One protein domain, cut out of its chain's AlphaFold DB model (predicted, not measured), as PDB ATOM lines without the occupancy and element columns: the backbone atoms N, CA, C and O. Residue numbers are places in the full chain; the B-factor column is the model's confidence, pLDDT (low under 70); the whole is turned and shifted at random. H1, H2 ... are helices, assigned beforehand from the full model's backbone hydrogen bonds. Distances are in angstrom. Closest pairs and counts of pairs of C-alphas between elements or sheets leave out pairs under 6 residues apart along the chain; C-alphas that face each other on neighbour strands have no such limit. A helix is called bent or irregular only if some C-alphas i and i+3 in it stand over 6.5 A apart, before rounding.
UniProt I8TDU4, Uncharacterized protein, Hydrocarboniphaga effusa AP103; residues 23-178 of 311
ATOM      1  N   VAL A  23      80.270 178.866 151.848       77.00
ATOM      2  CA  VAL A  23      80.630 180.190 152.378       77.00
ATOM      3  C   VAL A  23      80.101 180.345 153.798       77.00
ATOM      4  O   VAL A  23      80.819 180.780 154.699       77.00
ATOM      5  N   ARG A  24      78.851 179.929 154.022       80.25
ATOM      6  CA  ARG A  24      78.246 179.985 155.350       80.25
ATOM      7  C   ARG A  24      78.898 179.001 156.314       80.25
ATOM      8  O   ARG A  24      79.142 179.366 157.458       80.25
ATOM      9  N   PHE A  25      79.189 177.780 155.868       84.31
ATOM     10  CA  PHE A  25      79.825 176.756 156.698       84.31
ATOM     11  C   PHE A  25      81.233 177.168 157.141       84.31
ATOM     12  O   PHE A  25      81.629 176.921 158.275       84.31
ATOM     13  N   GLU A  26      81.990 177.840 156.274       83.50
ATOM     14  CA  GLU A  26      83.342 178.307 156.589       83.50
ATOM     15  C   GLU A  26      83.368 179.448 157.611       83.50
ATOM     16  O   GLU A  26      84.330 179.547 158.372       83.50
ATOM     17  N   ALA A  27      82.301 180.249 157.691       83.25
ATOM     18  CA  ALA A  27      82.140 181.302 158.693       83.25
ATOM     19  C   ALA A  27      81.696 180.783 160.079       83.25
ATOM     20  O   ALA A  27      81.664 181.551 161.040       83.25
ATOM     21  N   MET A  28      81.339 179.500 160.203       86.56
ATOM     22  CA  MET A  28      80.879 178.907 161.460       86.56
ATOM     23  C   MET A  28      82.032 178.612 162.429       86.56
ATOM     24  O   MET A  28      83.123 178.191 162.040       86.56
ATOM     25  N   THR A  29      81.760 178.734 163.724       87.69
ATOM     26  CA  THR A  29      82.579 178.146 164.795       87.69
ATOM     27  C   THR A  29      82.543 176.613 164.738       87.69
ATOM     28  O   THR A  29      81.622 176.027 164.165       87.69
ATOM     29  N   SER A  30      83.495 175.936 165.382       84.62
ATOM     30  CA  SER A  30      83.522 174.465 165.437       84.62
ATOM     31  C   SER A  30      82.228 173.886 166.022       84.62
ATOM     32  O   SER A  30      81.652 172.954 165.466       84.62
ATOM     33  N   GLN A  31      81.697 174.491 167.091       86.25
ATOM     34  CA  GLN A  31      80.431 174.075 167.702       86.25
ATOM     35  C   GLN A  31      79.249 174.214 166.729       86.25
ATOM     36  O   GLN A  31      78.409 173.319 166.644       86.25
ATOM     37  N   GLN A  32      79.205 175.307 165.962       88.25
ATOM     38  CA  GLN A  32      78.197 175.522 164.923       88.25
ATOM     39  C   GLN A  32      78.292 174.488 163.797       88.25
ATOM     40  O   GLN A  32      77.258 174.014 163.337       88.25
ATOM     41  N   ARG A  33      79.502 174.089 163.383       89.19
ATOM     42  CA  ARG A  33      79.698 173.044 162.362       89.19
ATOM     43  C   ARG A  33      79.265 171.664 162.854       89.19
ATOM     44  O   ARG A  33      78.660 170.916 162.091       89.19
ATOM     45  N   ILE A  34      79.528 171.331 164.122       89.06
ATOM     46  CA  ILE A  34      79.069 170.072 164.736       89.06
ATOM     47  C   ILE A  34      77.536 170.057 164.839       89.06
ATOM     48  O   ILE A  34      76.917 169.054 164.490       89.06
ATOM     49  N   ALA A  35      76.914 171.165 165.255       88.00
ATOM     50  CA  ALA A  35      75.455 171.297 165.284       88.00
ATOM     51  C   ALA A  35      74.842 171.189 163.876       88.00
ATOM     52  O   ALA A  35      73.895 170.435 163.671       88.00
ATOM     53  N   TYR A  36      75.441 171.860 162.888       88.69
ATOM     54  CA  TYR A  36      75.044 171.745 161.483       88.69
ATOM     55  C   TYR A  36      75.112 170.297 160.988       88.69
ATOM     56  O   TYR A  36      74.207 169.831 160.299       88.69
ATOM     57  N   LEU A  37      76.167 169.559 161.351       89.38
ATOM     58  CA  LEU A  37      76.248 168.138 161.036       89.38
ATOM     59  C   LEU A  37      75.116 167.357 161.705       89.38
ATOM     60  O   LEU A  37      74.459 166.590 161.018       89.38
ATOM     61  N   ALA A  38      74.823 167.561 162.989       88.81
ATOM     62  CA  ALA A  38      73.711 166.868 163.645       88.81
ATOM     63  C   ALA A  38      72.364 167.098 162.921       88.81
ATOM     64  O   ALA A  38      71.631 166.138 162.667       88.81
ATOM     65  N   GLU A  39      72.087 168.333 162.488       87.19
ATOM     66  CA  GLU A  39      70.914 168.670 161.666       87.19
ATOM     67  C   GLU A  39      70.940 167.970 160.294       87.19
ATOM     68  O   GLU A  39      69.934 167.405 159.856       87.19
ATOM     69  N   ALA A  40      72.094 167.951 159.618       87.19
ATOM     70  CA  ALA A  40      72.262 167.260 158.341       87.19
ATOM     71  C   ALA A  40      72.052 165.742 158.477       87.19
ATOM     72  O   ALA A  40      71.462 165.121 157.594       87.19
ATOM     73  N   TYR A  41      72.473 165.140 159.594       86.31
ATOM     74  CA  TYR A  41      72.206 163.734 159.906       86.31
ATOM     75  C   TYR A  41      70.720 163.484 160.152       86.31
ATOM     76  O   TYR A  41      70.184 162.487 159.672       86.31
ATOM     77  N   GLU A  42      70.025 164.379 160.854       86.62
ATOM     78  CA  GLU A  42      68.574 164.274 161.020       86.62
ATOM     79  C   GLU A  42      67.863 164.316 159.657       86.62
ATOM     80  O   GLU A  42      67.032 163.453 159.364       86.62
ATOM     81  N   ALA A  43      68.235 165.258 158.786       82.62
ATOM     82  CA  ALA A  43      67.699 165.352 157.430       82.62
ATOM     83  C   ALA A  43      68.007 164.093 156.599       82.62
ATOM     84  O   ALA A  43      67.109 163.527 155.973       82.62
ATOM     85  N   ALA A  44      69.248 163.605 156.647       82.69
ATOM     86  CA  ALA A  44      69.668 162.389 155.958       82.69
ATOM     87  C   ALA A  44      68.925 161.143 156.467       82.69
ATOM     88  O   ALA A  44      68.605 160.267 155.664       82.69
ATOM     89  N   SER A  45      68.609 161.066 157.766       82.06
ATOM     90  CA  SER A  45      67.905 159.926 158.374       82.06
ATOM     91  C   SER A  45      66.450 159.787 157.912       82.06
ATOM     92  O   SER A  45      65.902 158.685 157.909       82.06
ATOM     93  N   LYS A  46      65.834 160.891 157.463       82.38
ATOM     94  CA  LYS A  46      64.475 160.916 156.895       82.38
ATOM     95  C   LYS A  46      64.433 160.373 155.462       82.38
ATOM     96  O   LYS A  46      63.349 160.113 154.941       82.38
ATOM     97  N   ILE A  47      65.591 160.183 154.826       76.94
ATOM     98  CA  ILE A  47      65.707 159.577 153.499       76.94
ATOM     99  C   ILE A  47      65.830 158.051 153.676       76.94
ATOM    100  O   ILE A  47      66.782 157.589 154.307       76.94
ATOM    101  N   PRO A  48      64.899 157.242 153.126       66.25
ATOM    102  CA  PRO A  48      64.929 155.786 153.273       66.25
ATOM    103  C   PRO A  48      66.235 155.161 152.755       66.25
ATOM    104  O   PRO A  48      66.749 155.633 151.742       66.25
ATOM    105  N   GLY A  49      66.676 154.095 153.451       63.19
ATOM    106  CA  GLY A  49      68.007 153.448 153.498       63.19
ATOM    107  C   GLY A  49      68.767 153.115 152.197       63.19
ATOM    108  O   GLY A  49      68.481 153.666 151.139       63.19
ATOM    109  N   PRO A  50      69.810 152.261 152.270       57.53
ATOM    110  CA  PRO A  50      70.962 152.361 151.378       57.53
ATOM    111  C   PRO A  50      70.567 152.170 149.915       57.53
ATOM    112  O   PRO A  50      70.020 151.140 149.521       57.53
ATOM    113  N   ARG A  51      70.852 153.192 149.106       62.81
ATOM    114  CA  ARG A  51      70.608 153.194 147.663       62.81
ATOM    115  C   ARG A  51      71.905 152.868 146.927       62.81
ATOM    116  O   ARG A  51      72.967 153.277 147.392       62.81
ATOM    117  N   PRO A  52      71.845 152.255 145.732       58.81
ATOM    118  CA  PRO A  52      73.022 152.074 144.877       58.81
ATOM    119  C   PRO A  52      73.760 153.388 144.563       58.81
ATOM    120  O   PRO A  52      74.958 153.379 144.317       58.81
ATOM    121  N   GLN A  53      73.038 154.515 144.584       61.66
ATOM    122  CA  GLN A  53      73.557 155.862 144.319       61.66
ATOM    123  C   GLN A  53      73.974 156.634 145.591       61.66
ATOM    124  O   GLN A  53      74.410 157.781 145.481       61.66
ATOM    125  N   GLY A  54      73.831 156.025 146.775       67.44
ATOM    126  CA  GLY A  54      74.072 156.657 148.076       67.44
ATOM    127  C   GLY A  54      72.944 157.582 148.554       67.44
ATOM    128  O   GLY A  54      71.999 157.895 147.824       67.44
ATOM    129  N   ASN A  55      73.025 158.003 149.813       81.50
ATOM    130  CA  ASN A  55      72.226 159.067 150.400       81.50
ATOM    131  C   ASN A  55      72.776 160.414 149.900       81.50
ATOM    132  O   ASN A  55      73.917 160.777 150.182       81.50
ATOM    133  N   SER A  56      71.972 161.163 149.142       79.94
ATOM    134  CA  SER A  56      72.416 162.426 148.536       79.94
ATOM    135  C   SER A  56      72.845 163.458 149.576       79.94
ATOM    136  O   SER A  56      73.837 164.139 149.371       79.94
ATOM    137  N   VAL A  57      72.178 163.527 150.732       84.25
ATOM    138  CA  VAL A  57      72.583 164.430 151.824       84.25
ATOM    139  C   VAL A  57      73.925 163.996 152.406       84.25
ATOM    140  O   VAL A  57      74.767 164.831 152.723       84.25
ATOM    141  N   PHE A  58      74.179 162.689 152.499       85.38
ATOM    142  CA  PHE A  58      75.484 162.211 152.940       85.38
ATOM    143  C   PHE A  58      76.600 162.627 151.975       85.38
ATOM    144  O   PHE A  58      77.571 163.256 152.393       85.38
ATOM    145  N   ARG A  59      76.433 162.322 150.685       84.69
ATOM    146  CA  ARG A  59      77.425 162.607 149.641       84.69
ATOM    147  C   ARG A  59      77.640 164.106 149.416       84.69
ATOM    148  O   ARG A  59      78.774 164.541 149.261       84.69
ATOM    149  N   ASP A  60      76.563 164.885 149.390       85.56
ATOM    150  CA  ASP A  60      76.598 166.287 148.954       85.56
ATOM    151  C   ASP A  60      76.748 167.268 150.135       85.56
ATOM    152  O   ASP A  60      77.021 168.455 149.929       85.56
ATOM    153  N   VAL A  61      76.596 166.784 151.377       87.81
ATOM    154  CA  VAL A  61      76.667 167.610 152.594       87.81
ATOM    155  C   VAL A  61      77.587 167.017 153.656       87.81
ATOM    156  O   VAL A  61      78.567 167.661 154.021       87.81
ATOM    157  N   ILE A  62      77.301 165.811 154.157       89.75
ATOM    158  CA  ILE A  62      78.006 165.256 155.329       89.75
ATOM    159  C   ILE A  62      79.480 164.986 155.014       89.75
ATOM    160  O   ILE A  62      80.356 165.487 155.717       89.75
ATOM    161  N   GLN A  63      79.773 164.236 153.951       87.81
ATOM    162  CA  GLN A  63      81.148 163.914 153.563       87.81
ATOM    163  C   GLN A  63      81.973 165.187 153.254       87.81
ATOM    164  O   GLN A  63      83.028 165.364 153.869       87.81
ATOM    165  N   PRO A  64      81.488 166.149 152.439       89.25
ATOM    166  CA  PRO A  64      82.183 167.421 152.214       89.25
ATOM    167  C   PRO A  64      82.333 168.303 153.465       89.25
ATOM    168  O   PRO A  64      83.250 169.128 153.534       89.25
ATOM    169  N   ALA A  65      81.434 168.185 154.446       90.75
ATOM    170  CA  ALA A  65      81.541 168.902 155.714       90.75
ATOM    171  C   ALA A  65      82.670 168.335 156.589       90.75
ATOM    172  O   ALA A  65      83.417 169.120 157.172       90.75
ATOM    173  N   TYR A  66      82.873 167.011 156.620       91.06
ATOM    174  CA  TYR A  66      84.020 166.396 157.304       91.06
ATOM    175  C   TYR A  66      85.361 166.880 156.746       91.06
ATOM    176  O   TYR A  66      86.253 167.233 157.519       91.06
ATOM    177  N   GLU A  67      85.498 166.965 155.421       85.88
ATOM    178  CA  GLU A  67      86.708 167.510 154.789       85.88
ATOM    179  C   GLU A  67      86.982 168.959 155.220       85.88
ATOM    180  O   GLU A  67      88.124 169.350 155.468       85.88
ATOM    181  N   ARG A  68      85.928 169.774 155.338       88.75
ATOM    182  CA  ARG A  68      86.052 171.172 155.765       88.75
ATOM    183  C   ARG A  68      86.363 171.294 157.246       88.75
ATOM    184  O   ARG A  68      87.213 172.105 157.592       88.75
ATOM    185  N   ILE A  69      85.754 170.485 158.107       90.44
ATOM    186  CA  ILE A  69      86.130 170.434 159.528       90.44
ATOM    187  C   ILE A  69      87.605 170.055 159.653       90.44
ATOM    188  O   ILE A  69      88.349 170.719 160.366       90.44
ATOM    189  N   ALA A  70      88.072 169.071 158.879       88.38
ATOM    190  CA  ALA A  70      89.484 168.705 158.877       88.38
ATOM    191  C   ALA A  70      90.398 169.875 158.468       88.38
ATOM    192  O   ALA A  70      91.491 170.023 159.011       88.38
ATOM    193  N   ARG A  71      89.946 170.724 157.538       83.38
ATOM    194  CA  ARG A  71      90.690 171.899 157.068       83.38
ATOM    195  C   ARG A  71      90.687 173.071 158.054       83.38
ATOM    196  O   ARG A  71      91.709 173.737 158.170       83.38
ATOM    197  N   TYR A  72      89.552 173.361 158.689       84.69
ATOM    198  CA  TYR A  72      89.352 174.586 159.476       84.69
ATOM    199  C   TYR A  72      89.478 174.372 160.983       84.69
ATOM    200  O   TYR A  72      90.046 175.215 161.668       84.69
ATOM    201  N   ASP A  73      88.968 173.252 161.486       86.06
ATOM    202  CA  ASP A  73      88.994 172.901 162.910       86.06
ATOM    203  C   ASP A  73      90.122 171.907 163.233       86.06
ATOM    204  O   ASP A  73      90.475 171.700 164.393       86.06
ATOM    205  N   GLY A  74      90.707 171.301 162.196       84.62
ATOM    206  CA  GLY A  74      91.827 170.374 162.276       84.62
ATOM    207  C   GLY A  74      91.424 168.925 162.004       84.62
ATOM    208  O   GLY A  74      90.360 168.445 162.406       84.62
ATOM    209  N   ALA A  75      92.315 168.187 161.337       87.31
ATOM    210  CA  ALA A  75      92.070 166.799 160.941       87.31
ATOM    211  C   ALA A  75      91.801 165.875 162.144       87.31
ATOM    212  O   ALA A  75      90.963 164.978 162.063       87.31
ATOM    213  N   SER A  76      92.429 166.150 163.292       83.12
ATOM    214  CA  SER A  76      92.175 165.431 164.548       83.12
ATOM    215  C   SER A  76      90.763 165.651 165.103       83.12
ATOM    216  O   SER A  76      90.179 164.728 165.670       83.12
ATOM    217  N   VAL A  77      90.184 166.843 164.929       88.00
ATOM    218  CA  VAL A  77      88.803 167.138 165.347       88.00
ATOM    219  C   VAL A  77      87.815 166.381 164.461       88.00
ATOM    220  O   VAL A  77      86.904 165.732 164.977       88.00
ATOM    221  N   ALA A  78      88.037 166.384 163.144       90.88
ATOM    222  CA  ALA A  78      87.236 165.599 162.204       90.88
ATOM    223  C   ALA A  78      87.285 164.092 162.519       90.88
ATOM    224  O   ALA A  78      86.251 163.427 162.509       90.88
ATOM    225  N   ALA A  79      88.463 163.563 162.865       87.75
ATOM    226  CA  ALA A  79      88.646 162.169 163.264       87.75
ATOM    227  C   ALA A  79      87.896 161.812 164.559       87.75
ATOM    228  O   ALA A  79      87.179 160.810 164.594       87.75
ATOM    229  N   LYS A  80      88.013 162.640 165.608       87.75
ATOM    230  CA  LYS A  80      87.266 162.473 166.870       87.75
ATOM    231  C   LYS A  80      85.755 162.467 166.624       87.75
ATOM    232  O   LYS A  80      85.051 161.601 167.141       87.75
ATOM    233  N   LEU A  81      85.264 163.393 165.795       89.56
ATOM    234  CA  LEU A  81      83.848 163.479 165.435       89.56
ATOM    235  C   LEU A  81      83.376 162.240 164.672       89.56
ATOM    236  O   LEU A  81      82.334 161.679 165.008       89.56
ATOM    237  N   TYR A  82      84.165 161.774 163.703       87.69
ATOM    238  CA  TYR A  82      83.883 160.556 162.947       87.69
ATOM    239  C   TYR A  82      83.780 159.334 163.871       87.69
ATOM    240  O   TYR A  82      82.766 158.633 163.853       87.69
ATOM    241  N   GLY A  83      84.783 159.123 164.734       83.19
ATOM    242  CA  GLY A  83      84.828 157.993 165.667       83.19
ATOM    243  C   GLY A  83      83.670 157.985 166.669       83.19
ATOM    244  O   GLY A  83      83.137 156.925 166.983       83.19
ATOM    245  N   MET A  84      83.221 159.156 167.126       83.56
ATOM    246  CA  MET A  84      82.060 159.270 168.018       83.56
ATOM    247  C   MET A  84      80.720 159.092 167.298       83.56
ATOM    248  O   MET A  84      79.763 158.617 167.902       83.56
ATOM    249  N   THR A  85      80.642 159.459 166.017       85.00
ATOM    250  CA  THR A  85      79.394 159.393 165.246       85.00
ATOM    251  C   THR A  85      79.129 157.997 164.685       85.00
ATOM    252  O   THR A  85      77.977 157.575 164.603       85.00
ATOM    253  N   PHE A  86      80.183 157.273 164.295       79.19
ATOM    254  CA  PHE A  86      80.053 155.985 163.610       79.19
ATOM    255  C   PHE A  86      80.726 154.809 164.319       79.19
ATOM    256  O   PHE A  86      80.500 153.678 163.905       79.19
ATOM    257  N   GLY A  87      81.503 155.024 165.387       63.62
ATOM    258  CA  GLY A  87      82.359 153.986 165.976       63.62
ATOM    259  C   GLY A  87      81.655 152.690 166.398       63.62
ATOM    260  O   GLY A  87      82.280 151.639 166.353       63.62
ATOM    261  N   ASP A  88      80.363 152.736 166.740       59.38
ATOM    262  CA  ASP A  88      79.581 151.547 167.132       59.38
ATOM    263  C   ASP A  88      78.915 150.828 165.945       59.38
ATOM    264  O   ASP A  88      78.535 149.668 166.042       59.38
ATOM    265  N   VAL A  89      78.781 151.498 164.797       56.81
ATOM    266  CA  VAL A  89      78.218 150.920 163.558       56.81
ATOM    267  C   VAL A  89      79.299 150.163 162.765       56.81
ATOM    268  O   VAL A  89      79.000 149.430 161.823       56.81
ATOM    269  N   LEU A  90      80.566 150.323 163.162       52.97
ATOM    270  CA  LEU A  90      81.773 149.894 162.456       52.97
ATOM    271  C   LEU A  90      82.519 148.759 163.154       52.97
ATOM    272  O   LEU A  90      83.741 148.683 163.046       52.97
ATOM    273  N   GLU A  91      81.815 147.848 163.831       44.09
ATOM    274  CA  GLU A  91      82.383 146.599 164.371       44.09
ATOM    275  C   GLU A  91      82.842 145.629 163.255       44.09
ATOM    276  O   GLU A  91      82.456 144.464 163.182       44.09
ATOM    277  N   GLN A  92      83.674 146.113 162.335       42.88
ATOM    278  CA  GLN A  92      84.408 145.323 161.369       42.88
ATOM    279  C   GLN A  92      85.851 145.136 161.844       42.88
ATOM    280  O   GLN A  92      86.430 146.031 162.465       42.88
ATOM    281  N   PRO A  93      86.472 143.985 161.535       37.12
ATOM    282  CA  PRO A  93      87.858 143.725 161.898       37.12
ATOM    283  C   PRO A  93      88.798 144.794 161.305       37.12
ATOM    284  O   PRO A  93      88.686 145.156 160.129       37.12
ATOM    285  N   ASN A  94      89.765 145.252 162.114       47.25
ATOM    286  CA  ASN A  94      90.829 146.226 161.792       47.25
ATOM    287  C   ASN A  94      90.468 147.731 161.906       47.25
ATOM    288  O   ASN A  94      90.868 148.514 161.039       47.25
ATOM    289  N   SER A  95      89.733 148.152 162.944       54.06
ATOM    290  CA  SER A  95      89.294 149.547 163.181       54.06
ATOM    291  C   SER A  95      90.070 150.305 164.280       54.06
ATOM    292  O   SER A  95      89.559 151.264 164.859       54.06
ATOM    293  N   ASP A  96      91.325 149.935 164.563       63.41
ATOM    294  CA  ASP A  96      92.075 150.454 165.725       63.41
ATOM    295  C   ASP A  96      92.166 151.990 165.789       63.41
ATOM    296  O   ASP A  96      92.138 152.565 166.875       63.41
ATOM    297  N   TRP A  97      92.256 152.679 164.647       65.81
ATOM    298  CA  TRP A  97      92.317 154.147 164.621       65.81
ATOM    299  C   TRP A  97      90.982 154.807 164.991       65.81
ATOM    300  O   TRP A  97      90.981 155.864 165.613       65.81
ATOM    301  N   GLU A  98      89.851 154.177 164.672       72.00
ATOM    302  CA  GLU A  98      88.498 154.676 164.969       72.00
ATOM    303  C   GLU A  98      88.209 154.515 166.454       72.00
ATOM    304  O   GLU A  98      87.745 155.451 167.103       72.00
ATOM    305  N   GLN A  99      88.578 153.358 167.012       73.44
ATOM    306  CA  GLN A  99      88.533 153.116 168.451       73.44
ATOM    307  C   GLN A  99      89.414 154.113 169.208       73.44
ATOM    308  O   GLN A  99      89.008 154.635 170.244       73.44
ATOM    309  N   LYS A 100      90.596 154.440 168.674       72.00
ATOM    310  CA  LYS A 100      91.496 155.442 169.265       72.00
ATOM    311  C   LYS A 100      90.965 156.858 169.128       72.00
ATOM    312  O   LYS A 100      91.047 157.612 170.090       72.00
ATOM    313  N   ALA A 101      90.377 157.215 167.990       77.19
ATOM    314  CA  ALA A 101      89.714 158.500 167.810       77.19
ATOM    315  C   ALA A 101      88.533 158.652 168.782       77.19
ATOM    316  O   ALA A 101      88.389 159.703 169.405       77.19
ATOM    317  N   LYS A 102      87.748 157.585 168.981       82.44
ATOM    318  CA  LYS A 102      86.665 157.518 169.969       82.44
ATOM    319  C   LYS A 102      87.192 157.646 171.401       82.44
ATOM    320  O   LYS A 102      86.695 158.475 172.155       82.44
ATOM    321  N   ALA A 103      88.227 156.894 171.772       76.62
ATOM    322  CA  ALA A 103      88.848 156.983 173.095       76.62
ATOM    323  C   ALA A 103      89.444 158.380 173.356       76.62
ATOM    324  O   ALA A 103      89.250 158.952 174.427       76.62
ATOM    325  N   ALA A 104      90.109 158.966 172.356       69.31
ATOM    326  CA  ALA A 104      90.653 160.318 172.429       69.31
ATOM    327  C   ALA A 104      89.542 161.360 172.603       69.31
ATOM    328  O   ALA A 104      89.674 162.256 173.433       69.31
ATOM    329  N   ALA A 105      88.437 161.223 171.863       79.94
ATOM    330  CA  ALA A 105      87.260 162.060 172.043       79.94
ATOM    331  C   ALA A 105      86.718 161.941 173.472       79.94
ATOM    332  O   ALA A 105      86.553 162.962 174.118       79.94
ATOM    333  N   GLN A 106      86.547 160.723 174.000       80.50
ATOM    334  CA  GLN A 106      86.057 160.481 175.365       80.50
ATOM    335  C   GLN A 106      86.955 161.072 176.459       80.50
ATOM    336  O   GLN A 106      86.453 161.502 177.495       80.50
ATOM    337  N   SER A 107      88.269 161.112 176.234       73.81
ATOM    338  CA  SER A 107      89.226 161.726 177.165       73.81
ATOM    339  C   SER A 107      89.281 163.258 177.088       73.81
ATOM    340  O   SER A 107      89.761 163.909 178.015       73.81
ATOM    341  N   ASP A 108      88.785 163.852 176.001       74.12
ATOM    342  CA  ASP A 108      88.786 165.293 175.766       74.12
ATOM    343  C   ASP A 108      87.478 165.910 176.279       74.12
ATOM    344  O   ASP A 108      86.463 165.951 175.585       74.12
ATOM    345  N   SER A 109      87.496 166.393 177.525       77.38
ATOM    346  CA  SER A 109      86.310 166.965 178.183       77.38
ATOM    347  C   SER A 109      85.673 168.136 177.419       77.38
ATOM    348  O   SER A 109      84.449 168.269 177.429       77.38
ATOM    349  N   GLY A 110      86.469 168.950 176.714       77.88
ATOM    350  CA  GLY A 110      85.970 170.064 175.906       77.88
ATOM    351  C   GLY A 110      85.261 169.573 174.647       77.88
ATOM    352  O   GLY A 110      84.142 169.999 174.354       77.88
ATOM    353  N   PHE A 111      85.869 168.619 173.939       82.12
ATOM    354  CA  PHE A 111      85.236 167.976 172.790       82.12
ATOM    355  C   PHE A 111      83.969 167.210 173.191       82.12
ATOM    356  O   PHE A 111      82.937 167.353 172.537       82.12
ATOM    357  N   MET A 112      84.000 166.465 174.300       81.81
ATOM    358  CA  MET A 112      82.829 165.763 174.833       81.81
ATOM    359  C   MET A 112      81.701 166.712 175.219       81.81
ATOM    360  O   MET A 112      80.543 166.402 174.946       81.81
ATOM    361  N   ALA A 113      82.000 167.867 175.819       82.38
ATOM    362  CA  ALA A 113      80.985 168.868 176.137       82.38
ATOM    363  C   ALA A 113      80.306 169.409 174.867       82.38
ATOM    364  O   ALA A 113      79.082 169.511 174.818       82.38
ATOM    365  N   MET A 114      81.079 169.687 173.808       81.50
ATOM    366  CA  MET A 114      80.526 170.111 172.514       81.50
ATOM    367  C   MET A 114      79.708 169.005 171.834       81.50
ATOM    368  O   MET A 114      78.641 169.282 171.286       81.50
ATOM    369  N   PHE A 115      80.195 167.762 171.870       85.12
ATOM    370  CA  PHE A 115      79.571 166.615 171.209       85.12
ATOM    371  C   PHE A 115      78.291 166.149 171.919       85.12
ATOM    372  O   PHE A 115      77.269 165.955 171.270       85.12
ATOM    373  N   SER A 116      78.319 166.002 173.247       81.75
ATOM    374  CA  SER A 116      77.185 165.504 174.050       81.75
ATOM    375  C   SER A 116      75.962 166.424 174.034       81.75
ATOM    376  O   SER A 116      74.847 165.972 174.294       81.75
ATOM    377  N   ALA A 117      76.151 167.699 173.685       81.62
ATOM    378  CA  ALA A 117      75.062 168.639 173.450       81.62
ATOM    379  C   ALA A 117      74.257 168.329 172.171       81.62
ATOM    380  O   ALA A 117      73.169 168.874 171.994       81.62
ATOM    381  N   GLN A 118      74.776 167.479 171.279       85.81
ATOM    382  CA  GLN A 118      74.183 167.168 169.980       85.81
ATOM    383  C   GLN A 118      73.652 165.731 169.929       85.81
ATOM    384  O   GLN A 118      74.172 164.824 170.576       85.81
ATOM    385  N   ARG A 119      72.606 165.508 169.123       79.88
ATOM    386  CA  ARG A 119      72.043 164.175 168.865       79.88
ATOM    387  C   ARG A 119      72.270 163.793 167.408       79.88
ATOM    388  O   ARG A 119      71.629 164.344 166.521       79.88
ATOM    389  N   PHE A 120      73.144 162.820 167.168       84.25
ATOM    390  CA  PHE A 120      73.360 162.263 165.836       84.25
ATOM    391  C   PHE A 120      72.366 161.132 165.584       84.25
ATOM    392  O   PHE A 120      72.394 160.102 166.258       84.25
ATOM    393  N   SER A 121      71.463 161.337 164.626       82.94
ATOM    394  CA  SER A 121      70.516 160.294 164.228       82.94
ATOM    395  C   SER A 121      71.263 159.134 163.553       82.94
ATOM    396  O   SER A 121      72.145 159.390 162.728       82.94
ATOM    397  N   PRO A 122      70.933 157.865 163.859       75.56
ATOM    398  CA  PRO A 122      71.599 156.723 163.246       75.56
ATOM    399  C   PRO A 122      71.329 156.692 161.736       75.56
ATOM    400  O   PRO A 122      70.177 156.673 161.296       75.56
ATOM    401  N   LEU A 123      72.398 156.658 160.938       75.62
ATOM    402  CA  LEU A 123      72.325 156.572 159.478       75.62
ATOM    403  C   LEU A 123      72.655 155.160 158.998       75.62
ATOM    404  O   LEU A 123      73.663 154.574 159.385       75.62
ATOM    405  N   ARG A 124      71.834 154.632 158.085       73.19
ATOM    406  CA  ARG A 124      72.139 153.400 157.347       73.19
ATOM    407  C   ARG A 124      72.935 153.746 156.092       73.19
ATOM    408  O   ARG A 124      72.353 153.928 155.026       73.19
ATOM    409  N   LEU A 125      74.248 153.871 156.247       73.38
ATOM    410  CA  LEU A 125      75.167 154.108 155.136       73.38
ATOM    411  C   LEU A 125      75.464 152.808 154.385       73.38
ATOM    412  O   LEU A 125      75.493 151.726 154.974       73.38
ATOM    413  N   SER A 126      75.703 152.908 153.080       74.69
ATOM    414  CA  SER A 126      76.291 151.806 152.319       74.69
ATOM    415  C   SER A 126      77.768 151.618 152.690       74.69
ATOM    416  O   SER A 126      78.447 152.556 153.114       74.69
ATOM    417  N   GLY A 127      78.303 150.412 152.473       73.75
ATOM    418  CA  GLY A 127      79.727 150.140 152.709       73.75
ATOM    419  C   GLY A 127      80.666 151.026 151.875       73.75
ATOM    420  O   GLY A 127      81.752 151.363 152.334       73.75
ATOM    421  N   MET A 128      80.235 151.460 150.683       74.06
ATOM    422  CA  MET A 128      81.013 152.356 149.819       74.06
ATOM    423  C   MET A 128      81.095 153.783 150.373       74.06
ATOM    424  O   MET A 128      82.178 154.356 150.404       74.06
ATOM    425  N   GLU A 129      79.973 154.351 150.825       78.00
ATOM    426  CA  GLU A 129      79.922 155.705 151.406       78.00
ATOM    427  C   GLU A 129      80.794 155.815 152.652       78.00
ATOM    428  O   GLU A 129      81.552 156.766 152.833       78.00
ATOM    429  N   LEU A 130      80.708 154.790 153.488       77.69
ATOM    430  CA  LEU A 130      81.478 154.686 154.704       77.69
ATOM    431  C   LEU A 130      82.983 154.549 154.433       77.69
ATOM    432  O   LEU A 130      83.780 155.260 155.045       77.69
ATOM    433  N   ALA A 131      83.371 153.676 153.498       77.94
ATOM    434  CA  ALA A 131      84.765 153.506 153.096       77.94
ATOM    435  C   ALA A 131      85.335 154.771 152.433       77.94
ATOM    436  O   ALA A 131      86.496 155.112 152.662       77.94
ATOM    437  N   GLY A 132      84.523 155.486 151.646       79.31
ATOM    438  CA  GLY A 132      84.887 156.768 151.043       79.31
ATOM    439  C   GLY A 132      85.174 157.833 152.099       79.31
ATOM    440  O   GLY A 132      86.273 158.384 152.128       79.31
ATOM    441  N   LEU A 133      84.240 158.040 153.034       82.75
ATOM    442  CA  LEU A 133      84.426 158.983 154.138       82.75
ATOM    443  C   LEU A 133      85.655 158.632 154.989       82.75
ATOM    444  O   LEU A 133      86.455 159.508 155.319       82.75
ATOM    445  N   GLN A 134      85.843 157.349 155.309       81.44
ATOM    446  CA  GLN A 134      87.023 156.879 156.029       81.44
ATOM    447  C   GLN A 134      88.321 157.206 155.279       81.44
ATOM    448  O   GLN A 134      89.285 157.677 155.888       81.44
ATOM    449  N   ALA A 135      88.367 156.960 153.968       81.50
ATOM    450  CA  ALA A 135      89.535 157.254 153.148       81.50
ATOM    451  C   ALA A 135      89.841 158.760 153.112       81.50
ATOM    452  O   ALA A 135      91.010 159.138 153.210       81.50
ATOM    453  N   ASP A 136      88.819 159.614 153.031       84.75
ATOM    454  CA  ASP A 136      88.994 161.068 152.996       84.75
ATOM    455  C   ASP A 136      89.501 161.621 154.337       84.75
ATOM    456  O   ASP A 136      90.469 162.387 154.351       84.75
ATOM    457  N   VAL A 137      88.944 161.167 155.469       86.69
ATOM    458  CA  VAL A 137      89.431 161.542 156.812       86.69
ATOM    459  C   VAL A 137      90.865 161.052 157.031       86.69
ATOM    460  O   VAL A 137      91.717 161.819 157.483       86.69
ATOM    461  N   THR A 138      91.171 159.811 156.643       82.50
ATOM    462  CA  THR A 138      92.527 159.244 156.759       82.50
ATOM    463  C   THR A 138      93.530 160.030 155.907       82.50
ATOM    464  O   THR A 138      94.626 160.358 156.364       82.50
ATOM    465  N   ARG A 139      93.154 160.410 154.678       85.88
ATOM    466  CA  ARG A 139      93.989 161.241 153.800       85.88
ATOM    467  C   ARG A 139      94.221 162.633 154.391       85.88
ATOM    468  O   ARG A 139      95.329 163.158 154.284       85.88
ATOM    469  N   ALA A 140      93.203 163.241 154.999       88.00
ATOM    470  CA  ALA A 140      93.334 164.538 155.656       88.00
ATOM    471  C   ALA A 140      94.282 164.471 156.866       88.00
ATOM    472  O   ALA A 140      95.159 165.325 156.993       88.00
ATOM    473  N   LEU A 141      94.170 163.426 157.694       84.06
ATOM    474  CA  LEU A 141      95.092 163.161 158.803       84.06
ATOM    475  C   LEU A 141      96.532 162.977 158.319       84.06
ATOM    476  O   LEU A 141      97.440 163.583 158.878       84.06
ATOM    477  N   ALA A 142      96.749 162.201 157.252       84.38
ATOM    478  CA  ALA A 142      98.076 162.023 156.670       84.38
ATOM    479  C   ALA A 142      98.675 163.353 156.181       84.38
ATOM    480  O   ALA A 142      99.835 163.648 156.458       84.38
ATOM    481  N   ARG A 143      97.880 164.202 155.516       87.31
ATOM    482  CA  ARG A 143      98.324 165.539 155.082       87.31
ATOM    483  C   ARG A 143      98.650 166.465 156.256       87.31
ATOM    484  O   ARG A 143      99.635 167.189 156.184       87.31
ATOM    485  N   ALA A 144      97.847 166.450 157.319       84.38
ATOM    486  CA  ALA A 144      98.117 167.234 158.527       84.38
ATOM    487  C   ALA A 144      99.384 166.735 159.246       84.38
ATOM    488  O   ALA A 144     100.221 167.529 159.672       84.38
ATOM    489  N   ALA A 145      99.582 165.419 159.292       76.75
ATOM    490  CA  ALA A 145     100.792 164.791 159.809       76.75
ATOM    491  C   ALA A 145     102.048 165.182 159.004       76.75
ATOM    492  O   ALA A 145     103.070 165.515 159.596       76.75
ATOM    493  N   GLU A 146     101.975 165.252 157.668       82.44
ATOM    494  CA  GLU A 146     103.058 165.797 156.822       82.44
ATOM    495  C   GLU A 146     103.416 167.255 157.128       82.44
ATOM    496  O   GLU A 146     104.523 167.692 156.808       82.44
ATOM    497  N   GLN A 147     102.486 168.010 157.711       84.44
ATOM    498  CA  GLN A 147     102.684 169.395 158.137       84.44
ATOM    499  C   GLN A 147     103.164 169.498 159.594       84.44
ATOM    500  O   GLN A 147     103.414 170.601 160.070       84.44
ATOM    501  N   GLY A 148     103.333 168.366 160.288       63.47
ATOM    502  CA  GLY A 148     103.817 168.307 161.666       63.47
ATOM    503  C   GLY A 148     102.729 168.439 162.735       63.47
ATOM    504  O   GLY A 148     103.057 168.730 163.883       63.47
ATOM    505  N   ASP A 149     101.449 168.231 162.402       77.69
ATOM    506  CA  ASP A 149     100.369 168.260 163.395       77.69
ATOM    507  C   ASP A 149     100.478 167.088 164.387       77.69
ATOM    508  O   ASP A 149     100.182 165.938 164.054       77.69
ATOM    509  N   ALA A 150     100.881 167.380 165.627       68.50
ATOM    510  CA  ALA A 150     101.193 166.371 166.641       68.50
ATOM    511  C   ALA A 150     100.005 165.450 166.982       68.50
ATOM    512  O   ALA A 150     100.191 164.248 167.187       68.50
ATOM    513  N   ALA A 151      98.781 165.984 167.007       71.56
ATOM    514  CA  ALA A 151      97.584 165.198 167.300       71.56
ATOM    515  C   ALA A 151      97.259 164.213 166.161       71.56
ATOM    516  O   ALA A 151      97.002 163.033 166.415       71.56
ATOM    517  N   SER A 152      97.364 164.655 164.903       77.50
ATOM    518  CA  SER A 152      97.168 163.786 163.734       77.50
ATOM    519  C   SER A 152      98.273 162.736 163.639       77.50
ATOM    520  O   SER A 152      97.996 161.575 163.342       77.50
ATOM    521  N   CYS A 153      99.512 163.106 163.974       70.81
ATOM    522  CA  CYS A 153     100.631 162.177 164.099       70.81
ATOM    523  C   CYS A 153     100.358 161.070 165.123       70.81
ATOM    524  O   CYS A 153     100.554 159.897 164.822       70.81
ATOM    525  N   GLN A 154      99.876 161.415 166.320       71.06
ATOM    526  CA  GLN A 154      99.576 160.441 167.373       71.06
ATOM    527  C   GLN A 154      98.476 159.452 166.956       71.06
ATOM    528  O   GLN A 154      98.603 158.243 167.181       71.06
ATOM    529  N   LEU A 155      97.411 159.952 166.324       69.81
ATOM    530  CA  LEU A 155      96.310 159.123 165.830       69.81
ATOM    531  C   LEU A 155      96.767 158.176 164.709       69.81
ATOM    532  O   LEU A 155      96.399 157.003 164.715       69.81
ATOM    533  N   MET A 156      97.604 158.656 163.787       72.31
ATOM    534  CA  MET A 156      98.070 157.868 162.642       72.31
ATOM    535  C   MET A 156      99.189 156.877 162.989       72.31
ATOM    536  O   MET A 156      99.116 155.734 162.560       72.31
ATOM    537  N   MET A 157     100.186 157.258 163.799       67.81
ATOM    538  CA  MET A 157     101.313 156.375 164.175       67.81
ATOM    539  C   MET A 157     100.878 155.123 164.936       67.81
ATOM    540  O   MET A 157     101.613 154.143 165.014       67.81
ATOM    541  N   THR A 158      99.706 155.175 165.558       59.88
ATOM    542  CA  THR A 158      99.171 154.065 166.336       59.88
ATOM    543  C   THR A 158      98.090 153.298 165.571       59.88
ATOM    544  O   THR A 158      97.582 152.299 166.077       59.88
ATOM    545  N   SER A 159      97.731 153.725 164.361       58.06
ATOM    546  CA  SER A 159      96.803 153.014 163.483       58.06
ATOM    547  C   SER A 159      97.468 151.776 162.872       58.06
ATOM    548  O   SER A 159      98.671 151.751 162.650       58.06
ATOM    549  N   THR A 160      96.682 150.741 162.582       54.47
ATOM    550  CA  THR A 160      97.081 149.624 161.705       54.47
ATOM    551  C   THR A 160      96.666 149.864 160.247       54.47
ATOM    552  O   THR A 160      97.123 149.173 159.335       54.47
ATOM    553  N   ARG A 161      95.815 150.872 160.002       56.06
ATOM    554  CA  ARG A 161      95.440 151.376 158.677       56.06
ATOM    555  C   ARG A 161      96.266 152.614 158.365       56.06
ATOM    556  O   ARG A 161      95.830 153.743 158.582       56.06
ATOM    557  N   ASN A 162      97.437 152.373 157.796       58.12
ATOM    558  CA  ASN A 162      98.374 153.416 157.375       58.12
ATOM    559  C   ASN A 162      98.189 153.748 155.895       58.12
ATOM    560  O   ASN A 162      99.108 154.225 155.231       58.12
ATOM    561  N   ALA A 163      97.011 153.445 155.341       58.41
ATOM    562  CA  ALA A 163      96.682 153.849 153.988       58.41
ATOM    563  C   ALA A 163      96.891 155.366 153.892       58.41
ATOM    564  O   ALA A 163      96.382 156.110 154.725       58.41
ATOM    565  N   TRP A 164      97.663 155.804 152.897       67.56
ATOM    566  CA  TRP A 164      98.061 157.206 152.703       67.56
ATOM    567  C   TRP A 164      99.078 157.771 153.708       67.56
ATOM    568  O   TRP A 164      99.441 158.935 153.574       67.56
ATOM    569  N   TRP A 165      99.590 156.980 154.657       67.06
ATOM    570  CA  TRP A 165     100.728 157.371 155.488       67.06
ATOM    571  C   TRP A 165     101.993 157.441 154.638       67.06
ATOM    572  O   TRP A 165     102.379 156.466 153.992       67.06
ATOM    573  N   THR A 166     102.638 158.605 154.611       68.38
ATOM    574  CA  THR A 166     103.800 158.839 153.752       68.38
ATOM    575  C   THR A 166     105.100 158.882 154.561       68.38
ATOM    576  O   THR A 166     105.096 159.184 155.761       68.38
ATOM    577  N   PRO A 167     106.261 158.649 153.919       65.06
ATOM    578  CA  PRO A 167     107.561 158.873 154.555       65.06
ATOM    579  C   PRO A 167     107.733 160.313 155.059       65.06
ATOM    580  O   PRO A 167     108.333 160.542 156.106       65.06
ATOM    581  N   LYS A 168     107.147 161.287 154.351       64.31
ATOM    582  CA  LYS A 168     107.145 162.699 154.747       64.31
ATOM    583  C   LYS A 168     106.352 162.927 156.038       64.31
ATOM    584  O   LYS A 168     106.833 163.643 156.911       64.31
ATOM    585  N   ALA A 169     105.188 162.288 156.181       63.28
ATOM    586  CA  ALA A 169     104.408 162.308 157.418       63.28
ATOM    587  C   ALA A 169     105.206 161.699 158.570       63.28
ATOM    588  O   ALA A 169     105.334 162.312 159.622       63.28
ATOM    589  N   SER A 170     105.835 160.543 158.333       62.72
ATOM    590  CA  SER A 170     106.697 159.885 159.321       62.72
ATOM    591  C   SER A 170     107.804 160.822 159.810       62.72
ATOM    592  O   SER A 170     107.974 161.014 161.010       62.72
ATOM    593  N   GLN A 171     108.520 161.468 158.887       60.31
ATOM    594  CA  GLN A 171     109.608 162.385 159.215       60.31
ATOM    595  C   GLN A 171     109.128 163.629 159.983       60.31
ATOM    596  O   GLN A 171     109.742 164.006 160.983       60.31
ATOM    597  N   ALA A 172     108.030 164.251 159.547       59.75
ATOM    598  CA  ALA A 172     107.458 165.429 160.198       59.75
ATOM    599  C   ALA A 172     106.938 165.106 161.612       59.75
ATOM    600  O   ALA A 172     107.241 165.821 162.570       59.75
ATOM    601  N   CYS A 173     106.244 163.982 161.774       61.75
ATOM    602  CA  CYS A 173     105.734 163.518 163.061       61.75
ATOM    603  C   CYS A 173     106.831 163.158 164.058       61.75
ATOM    604  O   CYS A 173     106.704 163.459 165.244       61.75
ATOM    605  N   LEU A 174     107.938 162.587 163.581       54.88
ATOM    606  CA  LEU A 174     109.127 162.372 164.402       54.88
ATOM    607  C   LEU A 174     109.736 163.705 164.865       54.88
ATOM    608  O   LEU A 174     110.135 163.821 166.017       54.88
ATOM    609  N   SER A 175     109.768 164.741 164.021       50.41
ATOM    610  CA  SER A 175     110.267 166.060 164.442       50.41
ATOM    611  C   SER A 175     109.336 166.804 165.411       50.41
ATOM    612  O   SER A 175     109.824 167.526 166.276       50.41
ATOM    613  N   ALA A 176     108.019 166.598 165.314       45.09
ATOM    614  CA  ALA A 176     107.029 167.199 166.212       45.09
ATOM    615  C   ALA A 176     106.945 166.491 167.581       45.09
ATOM    616  O   ALA A 176     106.711 167.145 168.595       45.09
ATOM    617  N   ALA A 177     107.172 165.172 167.630       43.75
ATOM    618  CA  ALA A 177     107.189 164.393 168.874       43.75
ATOM    619  C   ALA A 177     108.457 164.611 169.725       43.75
ATOM    620  O   ALA A 177     108.458 164.294 170.914       43.75
ATOM    621  N   TYR A 178     109.526 165.165 169.137       42.12
ATOM    622  CA  TYR A 178     110.810 165.394 169.805       42.12
ATOM    623  C   TYR A 178     111.323 166.829 169.580       42.12
ATOM    624  O   TYR A 178     112.285 167.038 168.829       42.12
TER     625      TYR A 178
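AT A GLANCE: This is residues 23 to 178 of the 311 residues of an uncharacterized protein of Hydrocarboniphaga effusa AP103 (UniProt I8TDU4). The longest helix, H3, folds back on itself at a bend, and its second arm, H3b, makes the core: H2, the first arm H3a and H6 run roughly side by side around it, and H4 crosses it. The short helices H7 and H8 pack on the last turns of H6 and make one end of the longest axis. The printed part has 156 residues with eight named helices, H1 to H8 in chain order, and no named strand; the class is all helix, the packing part aligned and part crossed. It is compact, with a radius of gyration of the C-alphas of 15.2 A, and spans 48 by 32 by 29 A.

HOW THE PARTS SIT: H3, residues 56 to 86, was assigned as one helix by its hydrogen bonds but is bent, C-alphas 72 and 75 being 8.4 A apart; its arms are H3a, residues 56 to 72, and H3b, residues 75 to 86. H3a is itself irregular, with C-alphas 60 and 63 6.9 A apart. The arms touch, closest at the C-alphas of Ala 70 and Ala 78, 5.1 A, and run opposite ways at 36 degrees, only just a steep tilt. H2, residues 30 to 45, forms a helical hairpin with H3a at a shallow tilt of 14 degrees; their closest C-alphas are those of Ala 44 and Val 57, 5.5 A. H6, residues 127 to 146, touches H3a, closest at C-alphas Gln 63 and Leu 133, 5.9 A. H4, residues 96 to 107, touches H3b about perpendicular at 84 degrees, closest at C-alphas Gly 83 and Lys 102, 4.7 A. H7, residues 150 to 157, touches H6, closest at C-alphas Ala 145 and Cys 153, 5.0 A. H8, residues 167 to 177, touches H7, closest at C-alphas Cys 153 and Cys 173, 5.4 A. H5, residues 109 to 116, only just touches H2, with 3 pairs of C-alphas within 8 A, closest Gln 31 and Met 114, 6.2 A. H1, residues 23 to 26, is close to H2 but not clearly touching, at 6.8 A between C-alphas Phe 25 and Arg 33. H2 and H6 are apart. Every O i to N i+4 pair is within hydrogen-bond range in H2, H3b and H4 to H8, and 11 of 13 in H3a; H1 is too short for one.

IN THESE COORDINATES: H3a begins at C-alpha 56 (72.416, 162.426, 148.536) and is 23.5 A long; H3b is 16.4 A, H2 22.5 A and H6 28.4 A. H8 ends at C-alpha 177 (107.189, 164.393, 168.874).

THE WHOLE: The C-alphas farthest apart, Pro 48 and Tyr 178, are 49.7 A apart. The printed part has no cut and no long link. Mean pLDDT of the printed part is 75.9; 44 residues are under 70, among them 87 to 97 and 157 to 178.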